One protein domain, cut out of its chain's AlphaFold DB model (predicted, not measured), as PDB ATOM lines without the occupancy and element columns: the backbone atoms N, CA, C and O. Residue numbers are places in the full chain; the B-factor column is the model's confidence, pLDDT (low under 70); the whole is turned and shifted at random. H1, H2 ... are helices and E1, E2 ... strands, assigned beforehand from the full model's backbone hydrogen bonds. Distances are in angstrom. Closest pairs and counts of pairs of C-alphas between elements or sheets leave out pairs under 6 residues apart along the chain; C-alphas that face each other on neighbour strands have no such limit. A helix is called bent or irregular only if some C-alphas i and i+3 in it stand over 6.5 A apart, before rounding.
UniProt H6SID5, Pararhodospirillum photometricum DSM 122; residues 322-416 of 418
ATOM      1  N   ILE A 322     204.314 159.400 156.765       88.62
ATOM      2  CA  ILE A 322     204.007 159.834 158.123       88.62
ATOM      3  C   ILE A 322     202.763 160.699 158.040       88.62
ATOM      4  O   ILE A 322     202.770 161.755 157.406       88.62
ATOM      5  N   LEU A 323     201.690 160.249 158.680       89.56
ATOM      6  CA  LEU A 323     200.427 160.974 158.686       89.56
ATOM      7  C   LEU A 323     200.381 161.903 159.893       89.56
ATOM      8  O   LEU A 323     200.580 161.464 161.018       89.56
ATOM      9  N   VAL A 324     200.083 163.177 159.676       88.75
ATOM     10  CA  VAL A 324     199.870 164.167 160.733       88.75
ATOM     11  C   VAL A 324     198.393 164.513 160.751       88.75
ATOM     12  O   VAL A 324     197.915 165.231 159.882       88.75
ATOM     13  N   VAL A 325     197.651 163.986 161.715       87.00
ATOM     14  CA  VAL A 325     196.208 164.192 161.850       87.00
ATOM     15  C   VAL A 325     195.964 165.368 162.786       87.00
ATOM     16  O   VAL A 325     196.279 165.293 163.974       87.00
ATOM     17  N   THR A 326     195.398 166.445 162.246       82.75
ATOM     18  CA  THR A 326     195.136 167.694 162.971       82.75
ATOM     19  C   THR A 326     193.661 168.053 162.977       82.75
ATOM     20  O   THR A 326     192.954 167.773 162.021       82.75
ATOM     21  N   ALA A 327     193.170 168.643 164.067       76.06
ATOM     22  CA  ALA A 327     191.786 169.097 164.208       76.06
ATOM     23  C   ALA A 327     191.611 170.564 163.801       76.06
ATOM     24  O   ALA A 327     190.485 171.045 163.772       76.06
ATOM     25  N   ASP A 328     192.696 171.288 163.541       70.69
ATOM     26  CA  ASP A 328     192.648 172.690 163.152       70.69
ATOM     27  C   ASP A 328     193.840 173.100 162.271       70.69
ATOM     28  O   ASP A 328     194.895 172.458 162.204       70.69
ATOM     29  N   HIS A 329     193.659 174.220 161.573       70.81
ATOM     30  CA  HIS A 329     194.734 174.986 160.947       70.81
ATOM     31  C   HIS A 329     195.365 175.933 161.986       70.81
ATOM     32  O   HIS A 329     195.224 177.152 161.905       70.81
ATOM     33  N   GLY A 330     196.005 175.366 163.012       72.44
ATOM     34  CA  GLY A 330     196.669 176.123 164.079       72.44
ATOM     35  C   GLY A 330     198.169 176.366 163.833       72.44
ATOM     36  O   GLY A 330     198.780 175.666 163.024       72.44
ATOM     37  N   PRO A 331     198.813 177.286 164.585       71.69
ATOM     38  CA  PRO A 331     200.257 177.545 164.483       71.69
ATOM     39  C   PRO A 331     201.120 176.284 164.631       71.69
ATOM     40  O   PRO A 331     202.119 176.128 163.939       71.69
ATOM     41  N   SER A 332     200.690 175.357 165.486       73.38
ATOM     42  CA  SER A 332     201.284 174.033 165.708       73.38
ATOM     43  C   SER A 332     201.363 173.180 164.450       73.38
ATOM     44  O   SER A 332     202.326 172.456 164.231       73.38
ATOM     45  N   ARG A 333     200.334 173.253 163.607       80.44
ATOM     46  CA  ARG A 333     200.321 172.562 162.326       80.44
ATOM     47  C   ARG A 333     201.257 173.277 161.356       80.44
ATOM     48  O   ARG A 333     202.150 172.651 160.791       80.44
ATOM     49  N   SER A 334     201.067 174.586 161.207       75.69
ATOM     50  CA  SER A 334     201.775 175.362 160.195       75.69
ATOM     51  C   SER A 334     203.288 175.334 160.413       75.69
ATOM     52  O   SER A 334     204.029 174.932 159.521       75.69
ATOM     53  N   LEU A 335     203.744 175.701 161.617       76.44
ATOM     54  CA  LEU A 335     205.166 175.845 161.951       76.44
ATOM     55  C   LEU A 335     205.940 174.526 161.889       76.44
ATOM     56  O   LEU A 335     207.108 174.538 161.516       76.44
ATOM     57  N   TYR A 336     205.312 173.406 162.254       80.44
ATOM     58  CA  TYR A 336     206.011 172.125 162.377       80.44
ATOM     59  C   TYR A 336     205.801 171.189 161.186       80.44
ATOM     60  O   TYR A 336     206.636 170.317 160.963       80.44
ATOM     61  N   PHE A 337     204.711 171.338 160.426       84.31
ATOM     62  CA  PHE A 337     204.343 170.359 159.400       84.31
ATOM     63  C   PHE A 337     204.044 170.954 158.025       84.31
ATOM     64  O   PHE A 337     204.301 170.281 157.027       84.31
ATOM     65  N   ASP A 338     203.536 172.187 157.931       79.19
ATOM     66  CA  ASP A 338     203.262 172.792 156.619       79.19
ATOM     67  C   ASP A 338     204.515 173.452 156.006       79.19
ATOM     68  O   ASP A 338     204.674 173.421 154.790       79.19
ATOM     69  N   TYR A 339     205.448 173.958 156.823       79.88
ATOM     70  CA  TYR A 339     206.716 174.562 156.369       79.88
ATOM     71  C   TYR A 339     207.924 173.609 156.407       79.88
ATOM     72  O   TYR A 339     209.071 174.042 156.519       79.88
ATOM     73  N   LEU A 340     207.689 172.296 156.332       81.50
ATOM     74  CA  LEU A 340     208.770 171.311 156.309       81.50
ATOM     75  C   LEU A 340     209.645 171.454 155.047       81.50
ATOM     76  O   LEU A 340     209.103 171.640 153.954       81.50
ATOM     77  N   PRO A 341     210.977 171.267 155.153       78.62
ATOM     78  CA  PRO A 341     211.854 171.206 153.986       78.62
ATOM     79  C   PRO A 341     211.369 170.170 152.965       78.62
ATOM     80  O   PRO A 341     210.941 169.082 153.353       78.62
ATOM     81  N   ALA A 342     211.509 170.459 151.665       72.50
ATOM     82  CA  ALA A 342     210.985 169.625 150.570       72.50
ATOM     83  C   ALA A 342     211.362 168.135 150.678       72.50
ATOM     84  O   ALA A 342     210.555 167.250 150.410       72.50
ATOM     85  N   LYS A 343     212.589 167.844 151.129       73.69
ATOM     86  CA  LYS A 343     213.083 166.473 151.317       73.69
ATOM     87  C   LYS A 343     212.314 165.696 152.397       73.69
ATOM     88  O   LYS A 343     212.229 164.474 152.328       73.69
ATOM     89  N   ILE A 344     211.787 166.393 153.400       78.25
ATOM     90  CA  ILE A 344     211.055 165.810 154.531       78.25
ATOM     91  C   ILE A 344     209.554 165.830 154.249       78.25
ATOM     92  O   ILE A 344     208.877 164.828 154.482       78.25
ATOM     93  N   SER A 345     209.038 166.935 153.707       79.19
ATOM     94  CA  SER A 345     207.609 167.111 153.436       79.19
ATOM     95  C   SER A 345     207.055 166.068 152.460       79.19
ATOM     96  O   SER A 345     205.903 165.677 152.597       79.19
ATOM     97  N   GLN A 346     207.881 165.513 151.566       76.69
ATOM     98  CA  GLN A 346     207.502 164.391 150.691       76.69
ATOM     99  C   GLN A 346     207.056 163.130 151.447       76.69
ATOM    100  O   GLN A 346     206.239 162.366 150.937       76.69
ATOM    101  N   ARG A 347     207.570 162.904 152.664       80.88
ATOM    102  CA  ARG A 347     207.160 161.783 153.522       80.88
ATOM    103  C   ARG A 347     206.102 162.169 154.547       80.88
ATOM    104  O   ARG A 347     205.605 161.279 155.229       80.88
ATOM    105  N   VAL A 348     205.757 163.449 154.683       85.62
ATOM    106  CA  VAL A 348     204.823 163.934 155.706       85.62
ATOM    107  C   VAL A 348     203.533 164.416 155.061       85.62
ATOM    108  O   VAL A 348     203.495 165.412 154.339       85.62
ATOM    109  N   ARG A 349     202.434 163.746 155.392       84.06
ATOM    110  CA  ARG A 349     201.104 164.097 154.905       84.06
ATOM    111  C   ARG A 349     200.241 164.618 156.043       84.06
ATOM    112  O   ARG A 349     199.943 163.892 156.986       84.06
ATOM    113  N   VAL A 350     199.807 165.870 155.930       83.81
ATOM    114  CA  VAL A 350     198.921 166.503 156.911       83.81
ATOM    115  C   VAL A 350     197.466 166.242 156.533       83.81
ATOM    116  O   VAL A 350     197.037 166.533 155.419       83.81
ATOM    117  N   ILE A 351     196.710 165.680 157.469       82.06
ATOM    118  CA  ILE A 351     195.293 165.356 157.358       82.06
ATOM    119  C   ILE A 351     194.530 166.335 158.243       82.06
ATOM    120  O   ILE A 351     194.572 166.241 159.469       82.06
ATOM    121  N   ASP A 352     193.837 167.276 157.604       76.19
ATOM    122  CA  ASP A 352     192.918 168.183 158.287       76.19
ATOM    123  C   ASP A 352     191.592 167.483 158.598       76.19
ATOM    124  O   ASP A 352     190.684 167.407 157.767       76.19
ATOM    125  N   TYR A 353     191.491 166.997 159.827       74.81
ATOM    126  CA  TYR A 353     190.350 166.271 160.356       74.81
ATOM    127  C   TYR A 353     189.096 167.141 160.525       74.81
ATOM    128  O   TYR A 353     187.982 166.608 160.530       74.81
ATOM    129  N   ALA A 354     189.239 168.465 160.673       66.94
ATOM    130  CA  ALA A 354     188.089 169.365 160.790       66.94
ATOM    131  C   ALA A 354     187.403 169.590 159.445       66.94
ATOM    132  O   ALA A 354     186.174 169.539 159.370       66.94
ATOM    133  N   SER A 355     188.187 169.796 158.386       62.94
ATOM    134  CA  SER A 355     187.653 169.962 157.031       62.94
ATOM    135  C   SER A 355     187.202 168.636 156.418       62.94
ATOM    136  O   SER A 355     186.275 168.602 155.608       62.94
ATOM    137  N   TRP A 356     187.827 167.527 156.818       65.06
ATOM    138  CA  TRP A 356     187.481 166.189 156.362       65.06
ATOM    139  C   TRP A 356     187.861 165.149 157.417       65.06
ATOM    140  O   TRP A 356     189.037 164.907 157.662       65.06
ATOM    141  N   LYS A 357     186.871 164.451 157.990       66.12
ATOM    142  CA  LYS A 357     187.103 163.407 159.013       66.12
ATOM    143  C   LYS A 357     187.967 162.232 158.532       66.12
ATOM    144  O   LYS A 357     188.382 161.396 159.332       66.12
ATOM    145  N   GLY A 358     188.229 162.150 157.229       69.19
ATOM    146  CA  GLY A 358     189.040 161.095 156.657       69.19
ATOM    147  C   GLY A 358     188.459 159.702 156.839       69.19
ATOM    148  O   GLY A 358     187.317 159.517 157.262       69.19
ATOM    149  N   ARG A 359     189.271 158.714 156.483       79.38
ATOM    150  CA  ARG A 359     189.020 157.294 156.705       79.38
ATOM    151  C   ARG A 359     190.230 156.712 157.439       79.38
ATOM    152  O   ARG A 359     191.341 156.926 156.961       79.38
ATOM    153  N   PRO A 360     190.079 156.027 158.586       83.50
ATOM    154  CA  PRO A 360     191.221 155.441 159.294       83.50
ATOM    155  C   PRO A 360     192.085 154.509 158.427       83.50
ATOM    156  O   PRO A 360     193.277 154.360 158.673       83.50
ATOM    157  N   GLU A 361     191.506 153.938 157.370       83.06
ATOM    158  CA  GLU A 361     192.165 153.118 156.352       83.06
ATOM    159  C   GLU A 361     193.345 153.815 155.659       83.06
ATOM    160  O   GLU A 361     194.222 153.143 155.129       83.06
ATOM    161  N   GLU A 362     193.427 155.144 155.719       80.75
ATOM    162  CA  GLU A 362     194.595 155.918 155.279       80.75
ATOM    163  C   GLU A 362     195.893 155.508 155.972       80.75
ATOM    164  O   GLU A 362     196.970 155.686 155.413       80.75
ATOM    165  N   MET A 363     195.803 154.968 157.189       85.12
ATOM    166  CA  MET A 363     196.964 154.496 157.936       85.12
ATOM    167  C   MET A 363     197.576 153.217 157.356       85.12
ATOM    168  O   MET A 363     198.676 152.838 157.756       85.12
ATOM    169  N   VAL A 364     196.874 152.524 156.452       80.88
ATOM    170  CA  VAL A 364     197.393 151.314 155.810       80.88
ATOM    171  C   VAL A 364     198.591 151.700 154.937       80.88
ATOM    172  O   VAL A 364     198.458 152.459 153.982       80.88
ATOM    173  N   GLY A 365     199.773 151.188 155.290       79.00
ATOM    174  CA  GLY A 365     201.043 151.537 154.642       79.00
ATOM    175  C   GLY A 365     201.739 152.783 155.211       79.00
ATOM    176  O   GLY A 365     202.790 153.175 154.704       79.00
ATOM    177  N   ALA A 366     201.205 153.403 156.268       86.56
ATOM    178  CA  ALA A 366     201.896 154.482 156.968       86.56
ATOM    179  C   ALA A 366     203.014 153.934 157.871       86.56
ATOM    180  O   ALA A 366     202.856 152.912 158.538       86.56
ATOM    181  N   THR A 367     204.136 154.651 157.943       88.69
ATOM    182  CA  THR A 367     205.226 154.368 158.893       88.69
ATOM    183  C   THR A 367     204.860 154.812 160.306       88.69
ATOM    184  O   THR A 367     205.272 154.192 161.285       88.69
ATOM    185  N   ALA A 368     204.116 155.912 160.427       89.88
ATOM    186  CA  ALA A 368     203.717 156.495 161.701       89.88
ATOM    187  C   ALA A 368     202.510 157.422 161.532       89.88
ATOM    188  O   ALA A 368     202.303 158.006 160.465       89.88
ATOM    189  N   VAL A 369     201.762 157.614 162.617       90.31
ATOM    190  CA  VAL A 369     200.689 158.609 162.708       90.31
ATOM    191  C   VAL A 369     200.951 159.528 163.893       90.31
ATOM    192  O   VAL A 369     201.175 159.063 165.006       90.31
ATOM    193  N   ILE A 370     200.898 160.833 163.667       89.19
ATOM    194  CA  ILE A 370     201.048 161.886 164.666       89.19
ATOM    195  C   ILE A 370     199.699 162.588 164.805       89.19
ATOM    196  O   ILE A 370     199.219 163.194 163.855       89.19
ATOM    197  N   PHE A 371     199.086 162.538 165.983       85.88
ATOM    198  CA  PHE A 371     197.870 163.291 166.291       85.88
ATOM    199  C   PHE A 371     198.220 164.614 166.961       85.88
ATOM    200  O   PHE A 371     198.912 164.614 167.983       85.88
ATOM    201  N   THR A 372     197.719 165.731 166.436       83.00
ATOM    202  CA  THR A 372     197.963 167.062 167.006       83.00
ATOM    203  C   THR A 372     196.723 167.587 167.727       83.00
ATOM    204  O   THR A 372     195.680 167.753 167.099       83.00
ATOM    205  N   ARG A 373     196.840 167.917 169.024       74.00
ATOM    206  CA  ARG A 373     195.736 168.457 169.863       74.00
ATOM    207  C   ARG A 373     194.441 167.596 169.784       74.00
ATOM    208  O   ARG A 373     194.449 166.497 169.259       74.00
ATOM    209  N   GLY A 374     193.335 167.996 170.421       66.88
ATOM    210  CA  GLY A 374     191.990 167.464 170.091       66.88
ATOM    211  C   GLY A 374     191.695 165.949 170.235       66.88
ATOM    212  O   GLY A 374     190.805 165.452 169.551       66.88
ATOM    213  N   LEU A 375     192.363 165.211 171.137       63.09
ATOM    214  CA  LEU A 375     192.384 163.728 171.168       63.09
ATOM    215  C   LEU A 375     191.031 163.001 171.129       63.09
ATOM    216  O   LEU A 375     190.941 161.904 170.581       63.09
ATOM    217  N   LYS A 376     189.974 163.585 171.709       65.81
ATOM    218  CA  LYS A 376     188.638 162.965 171.721       65.81
ATOM    219  C   LYS A 376     188.044 162.817 170.315       65.81
ATOM    220  O   LYS A 376     187.215 161.939 170.114       65.81
ATOM    221  N   GLY A 377     188.467 163.646 169.359       70.25
ATOM    222  CA  GLY A 377     187.980 163.605 167.980       70.25
ATOM    223  C   GLY A 377     188.482 162.407 167.170       70.25
ATOM    224  O   GLY A 377     187.887 162.102 166.142       70.25
ATOM    225  N   TYR A 378     189.532 161.717 167.631       78.31
ATOM    226  CA  TYR A 378     190.264 160.715 166.845       78.31
ATOM    227  C   TYR A 378     190.063 159.271 167.313       78.31
ATOM    228  O   TYR A 378     190.881 158.419 166.979       78.31
ATOM    229  N   ALA A 379     189.030 158.981 168.110       82.75
ATOM    230  CA  ALA A 379     188.834 157.653 168.699       82.75
ATOM    231  C   ALA A 379     188.905 156.529 167.646       82.75
ATOM    232  O   ALA A 379     189.740 155.635 167.772       82.75
ATOM    233  N   ASP A 380     188.142 156.657 166.558       85.25
ATOM    234  CA  ASP A 380     188.096 155.672 165.469       85.25
ATOM    235  C   ASP A 380     189.465 155.483 164.793       85.25
ATOM    236  O   ASP A 380     189.881 154.363 164.494       85.25
ATOM    237  N   TRP A 381     190.213 156.575 164.601       88.75
ATOM    238  CA  TRP A 381     191.569 156.550 164.048       88.75
ATOM    239  C   TRP A 381     192.552 155.855 164.999       88.75
ATOM    240  O   TRP A 381     193.344 155.016 164.576       88.75
ATOM    241  N   ILE A 382     192.485 156.156 166.296       86.69
ATOM    242  CA  ILE A 382     193.346 155.547 167.317       86.69
ATOM    243  C   ILE A 382     193.067 154.042 167.433       86.69
ATOM    244  O   ILE A 382     194.004 153.248 167.528       86.69
ATOM    245  N   GLU A 383     191.797 153.635 167.435       89.25
ATOM    246  CA  GLU A 383     191.408 152.223 167.491       89.25
ATOM    247  C   GLU A 383     191.861 151.458 166.249       89.25
ATOM    248  O   GLU A 383     192.459 150.384 166.371       89.25
ATOM    249  N   PHE A 384     191.657 152.032 165.062       89.19
ATOM    250  CA  PHE A 384     192.135 151.450 163.813       89.19
ATOM    251  C   PHE A 384     193.657 151.300 163.808       89.19
ATOM    252  O   PHE A 384     194.170 150.219 163.516       89.19
ATOM    253  N   GLY A 385     194.381 152.353 164.192       88.75
ATOM    254  CA  GLY A 385     195.837 152.345 164.236       88.75
ATOM    255  C   GLY A 385     196.391 151.275 165.177       88.75
ATOM    256  O   GLY A 385     197.295 150.528 164.807       88.75
ATOM    257  N   LYS A 386     195.778 151.106 166.357       87.88
ATOM    258  CA  LYS A 386     196.099 150.002 167.279       87.88
ATOM    259  C   LYS A 386     195.850 148.634 166.646       87.88
ATOM    260  O   LYS A 386     196.667 147.732 166.821       87.88
ATOM    261  N   ARG A 387     194.744 148.473 165.911       89.12
ATOM    262  CA  ARG A 387     194.380 147.215 165.242       89.12
ATOM    263  C   ARG A 387     195.398 146.814 164.174       89.12
ATOM    264  O   ARG A 387     195.761 145.643 164.116       89.12
ATOM    265  N   ILE A 388     195.877 147.769 163.375       87.62
ATOM    266  CA  ILE A 388     196.898 147.523 162.341       87.62
ATOM    267  C   ILE A 388     198.337 147.668 162.859       87.62
ATOM    268  O   ILE A 388     199.284 147.531 162.096       87.62
ATOM    269  N   LYS A 389     198.500 147.939 164.162       88.50
ATOM    270  CA  LYS A 389     199.781 148.105 164.864       88.50
ATOM    271  C   LYS A 389     200.677 149.231 164.331       88.50
ATOM    272  O   LYS A 389     201.866 149.235 164.636       88.50
ATOM    273  N   VAL A 390     200.135 150.210 163.604       88.25
ATOM    274  CA  VAL A 390     200.920 151.375 163.165       88.25
ATOM    275  C   VAL A 390     201.345 152.214 164.385       88.25
ATOM    276  O   VAL A 390     200.538 152.414 165.301       88.25
ATOM    277  N   PRO A 391     202.591 152.715 164.446       89.69
ATOM    278  CA  PRO A 391     203.042 153.577 165.532       89.69
ATOM    279  C   PRO A 391     202.205 154.858 165.627       89.69
ATOM    280  O   PRO A 391     202.086 155.605 164.653       89.69
ATOM    281  N   LEU A 392     201.647 155.121 166.813       89.19
ATOM    282  CA  LEU A 392     200.838 156.307 167.103       89.19
ATOM    283  C   LEU A 392     201.585 157.251 168.047       89.19
ATOM    284  O   LEU A 392     202.052 156.846 169.116       89.19
ATOM    285  N   TYR A 393     201.641 158.519 167.667       86.19
ATOM    286  CA  TYR A 393     202.301 159.593 168.390       86.19
ATOM    287  C   TYR A 393     201.324 160.726 168.670       86.19
ATOM    288  O   TYR A 393     200.348 160.934 167.951       86.19
ATOM    289  N   TRP A 394     201.618 161.479 169.723       81.94
ATOM    290  CA  TRP A 394     200.813 162.610 170.148       81.94
ATOM    291  C   TRP A 394     201.683 163.847 170.235       81.94
ATOM    292  O   TRP A 394     202.685 163.864 170.950       81.94
ATOM    293  N   PHE A 395     201.271 164.876 169.508       77.81
ATOM    294  CA  PHE A 395     201.898 166.178 169.504       77.81
ATOM    295  C   PHE A 395     200.951 167.181 170.166       77.81
ATOM    296  O   PHE A 395     199.905 167.563 169.638       77.81
ATOM    297  N   THR A 396     201.306 167.579 171.376       69.88
ATOM    298  CA  THR A 396     200.706 168.717 172.073       69.88
ATOM    299  C   THR A 396     201.848 169.697 172.288       69.88
ATOM    300  O   THR A 396     202.909 169.258 172.727       69.88
ATOM    301  N   ASP A 397     201.673 170.975 171.964       63.47
ATOM    302  CA  ASP A 397     202.786 171.944 171.872       63.47
ATOM    303  C   ASP A 397     203.649 172.038 173.133       63.47
ATOM    304  O   ASP A 397     204.837 172.332 173.056       63.47
ATOM    305  N   ASP A 398     203.071 171.690 174.282       58.97
ATOM    306  CA  ASP A 398     203.721 171.725 175.590       58.97
ATOM    307  C   ASP A 398     204.549 170.458 175.916       58.97
ATOM    308  O   ASP A 398     205.213 170.393 176.947       58.97
ATOM    309  N   ASN A 399     204.542 169.430 175.053       55.91
ATOM    310  CA  ASN A 399     205.143 168.109 175.313       55.91
ATOM    311  C   ASN A 399     206.451 167.837 174.555       55.91
ATOM    312  O   ASN A 399     206.852 166.677 174.405       55.91
ATOM    313  N   HIS A 400     207.171 168.881 174.136       51.94
ATOM    314  CA  HIS A 400     208.472 168.735 173.469       51.94
ATOM    315  C   HIS A 400     209.447 167.835 174.269       51.94
ATOM    316  O   HIS A 400     210.204 167.052 173.693       51.94
ATOM    317  N   PHE A 401     209.367 167.865 175.605       48.78
ATOM    318  CA  PHE A 401     210.168 167.033 176.512       48.78
ATOM    319  C   PHE A 401     209.687 165.574 176.632       48.78
ATOM    320  O   PHE A 401     210.494 164.676 176.869       48.78
ATOM    321  N   ALA A 402     208.394 165.300 176.442       49.25
ATOM    322  CA  ALA A 402     207.839 163.947 176.557       49.25
ATOM    323  C   ALA A 402     208.124 163.088 175.309       49.25
ATOM    324  O   ALA A 402     208.331 161.879 175.428       49.25
ATOM    325  N   LEU A 403     208.191 163.711 174.125       50.97
ATOM    326  CA  LEU A 403     208.672 163.064 172.896       50.97
ATOM    327  C   LEU A 403     210.194 162.827 172.940       50.97
ATOM    328  O   LEU A 403     210.666 161.770 172.521       50.97
ATOM    329  N   TRP A 404     210.949 163.760 173.534       44.84
ATOM    330  CA  TRP A 404     212.392 163.636 173.784       44.84
ATOM    331  C   TRP A 404     212.738 162.442 174.696       44.84
ATOM    332  O   TRP A 404     213.672 161.692 174.416       44.84
ATOM    333  N   ALA A 405     211.927 162.188 175.730       45.78
ATOM    334  CA  ALA A 405     212.145 161.113 176.702       45.78
ATOM    335  C   ALA A 405     211.932 159.678 176.160       45.78
ATOM    336  O   ALA A 405     212.373 158.721 176.795       45.78
ATOM    337  N   LYS A 406     211.282 159.497 174.997       49.09
ATOM    338  CA  LYS A 406     210.989 158.173 174.399       49.09
ATOM    339  C   LYS A 406     211.955 157.740 173.280       49.09
ATOM    340  O   LYS A 406     211.626 156.831 172.526       49.09
ATOM    341  N   GLN A 407     213.134 158.363 173.163       47.34
ATOM    342  CA  GLN A 407     214.165 158.043 172.153       47.34
ATOM    343  C   GLN A 407     213.698 158.140 170.680       47.34
ATOM    344  O   GLN A 407     214.138 157.375 169.826       47.34
ATOM    345  N   MET A 408     212.867 159.126 170.325       52.19
ATOM    346  CA  MET A 408     212.559 159.440 168.914       52.19
ATOM    347  C   MET A 408     213.654 160.285 168.238       52.19
ATOM    348  O   MET A 408     213.394 161.349 167.678       52.19
ATOM    349  N   TYR A 409     214.903 159.825 168.298       43.50
ATOM    350  CA  TYR A 409     216.059 160.615 167.860       43.50
ATOM    351  C   TYR A 409     216.230 160.689 166.331       43.50
ATOM    352  O   TYR A 409     216.916 161.573 165.837       43.50
ATOM    353  N   SER A 410     215.600 159.814 165.543       45.09
ATOM    354  CA  SER A 410     215.837 159.763 164.089       45.09
ATOM    355  C   SER A 410     214.890 160.624 163.245       45.09
ATOM    356  O   SER A 410     215.236 160.965 162.118       45.09
ATOM    357  N   LEU A 411     213.720 161.006 163.769       41.31
ATOM    358  CA  LEU A 411     212.666 161.679 162.993       41.31
ATOM    359  C   LEU A 411     212.599 163.199 163.205       41.31
ATOM    360  O   LEU A 411     212.332 163.934 162.260       41.31
ATOM    361  N   LEU A 412     212.908 163.676 164.414       38.91
ATOM    362  CA  LEU A 412     212.904 165.105 164.758       38.91
ATOM    363  C   LEU A 412     214.245 165.802 164.480       38.91
ATOM    364  O   LEU A 412     214.262 166.988 164.175       38.91
ATOM    365  N   VAL A 413     215.371 165.079 164.525       42.53
ATOM    366  CA  VAL A 413     216.704 165.659 164.253       42.53
ATOM    367  C   VAL A 413     216.846 166.087 162.789       42.53
ATOM    368  O   VAL A 413     217.497 167.087 162.510       42.53
ATOM    369  N   LEU A 414     216.163 165.414 161.857       40.28
ATOM    370  CA  LEU A 414     216.114 165.835 160.452       40.28
ATOM    371  C   LEU A 414     215.348 167.150 160.249       40.28
ATOM    372  O   LEU A 414     215.686 167.893 159.339       40.28
ATOM    373  N   MET A 415     214.369 167.476 161.101       39.53
ATOM    374  CA  MET A 415     213.603 168.726 160.988       39.53
ATOM    375  C   MET A 415     214.400 169.976 161.393       39.53
ATOM    376  O   MET A 415     214.011 171.076 161.018       39.53
ATOM    377  N   TYR A 416     215.503 169.819 162.134       38.34
ATOM    378  CA  TYR A 416     216.312 170.928 162.663       38.34
ATOM    379  C   TYR A 416     217.772 170.930 162.176       38.34
ATOM    380  O   TYR A 416     218.540 171.808 162.565       38.34
TER     381      TYR A 416
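What this domain is: This is residues 322 to 416 of the 418 residues of a protein of Pararhodospirillum photometricum DSM 122 (UniProt H6SID5). A strongly twisted sheet of four parallel strands forms the core, with H4 over one face, H1 over the opposite face and little H3 packed on H4. The last part, H5 and H6, lies at the rim, and residues 405 to 410 between them stick out. The 95 printed residues hold six named helices and four named strands, in the order E1 H1 H2 E2 H3 E3 H4 E4 H5 H6; across the sheet the order is E2 E1 E3 E4. The class is mixed, helices and strands; the whole is compact, with a radius of gyration of the C-alphas of 12.7 A and spans of 32 by 26 by 26 A.

How they stand to each other: E1, residues 322 to 326, is an inner strand. H1, residues 331 to 338, is on the sheet at a height of 8.8 A, over E1, and runs only just along the strands, at 27 degrees to E1 on the local plane. H2, residues 342 to 345, is not on the sheet. Edge strand E2, residues 348 to 352, is parallel to E1, with N 324 and O 349 2.8 A apart. E1, H1, H2 and E2 form a strand-helix-strand unit, two parallel neighbour strands joined through helices, with a right-handed crossover. H3, residues 360 to 363, only grazes the sheet. E3, residues 366 to 372, is parallel to E1, with N 370 and O 323 2.7 A apart; E2, H3 and E3 form a split unit, E1 between its strands, also right-handed. H4, residues 375 to 387, is on the opposite face from H1 at a height of 10.0 A, along E3 at 14 degrees on the local plane. With residues 380 to 385 alone H4 touches H3, the closest C-alphas, of Pro 360 and Trp 381, being 4.9 A apart. Edge strand E4, residues 392 to 395, is parallel to E3, with N 393 and O 369 2.8 A apart, and E3, H4 and E4 form another right-handed strand-helix-strand unit. H5, residues 397 to 404, only grazes the sheet. H6, residues 413 to 416, is close to but not clearly touching H2: the closest C-alphas, of Ile 344 and Met 415, are 7.5 A apart. The O i to N i+4 pairs within hydrogen-bond range are 3 of 4 in H1, 6 of 9 in H4 and 2 of 4 in H5; H2, H3 and H6 are too short for such a pair.

Where its parts are: E1 begins at C-alpha 322 (204.007, 159.834, 158.123). E3 measures 16.6 A and H4 17.7 A from first to last C-alpha. H4 and H5 are irregular: C-alphas 377 and 380 are 8.3 A apart, and C-alphas 398 and 401 8.0 A. H6 ends at C-alpha 416 (216.312, 170.928, 162.663).

The domain as a whole: The two C-alphas farthest apart, of Ser 355 and Gln 407, are 32.8 A apart. The printed part has no cut and no long link. The mean pLDDT of the printed part is 73.3; residues 354 to 358, 374 to 376 and 396 to 416 are under 70.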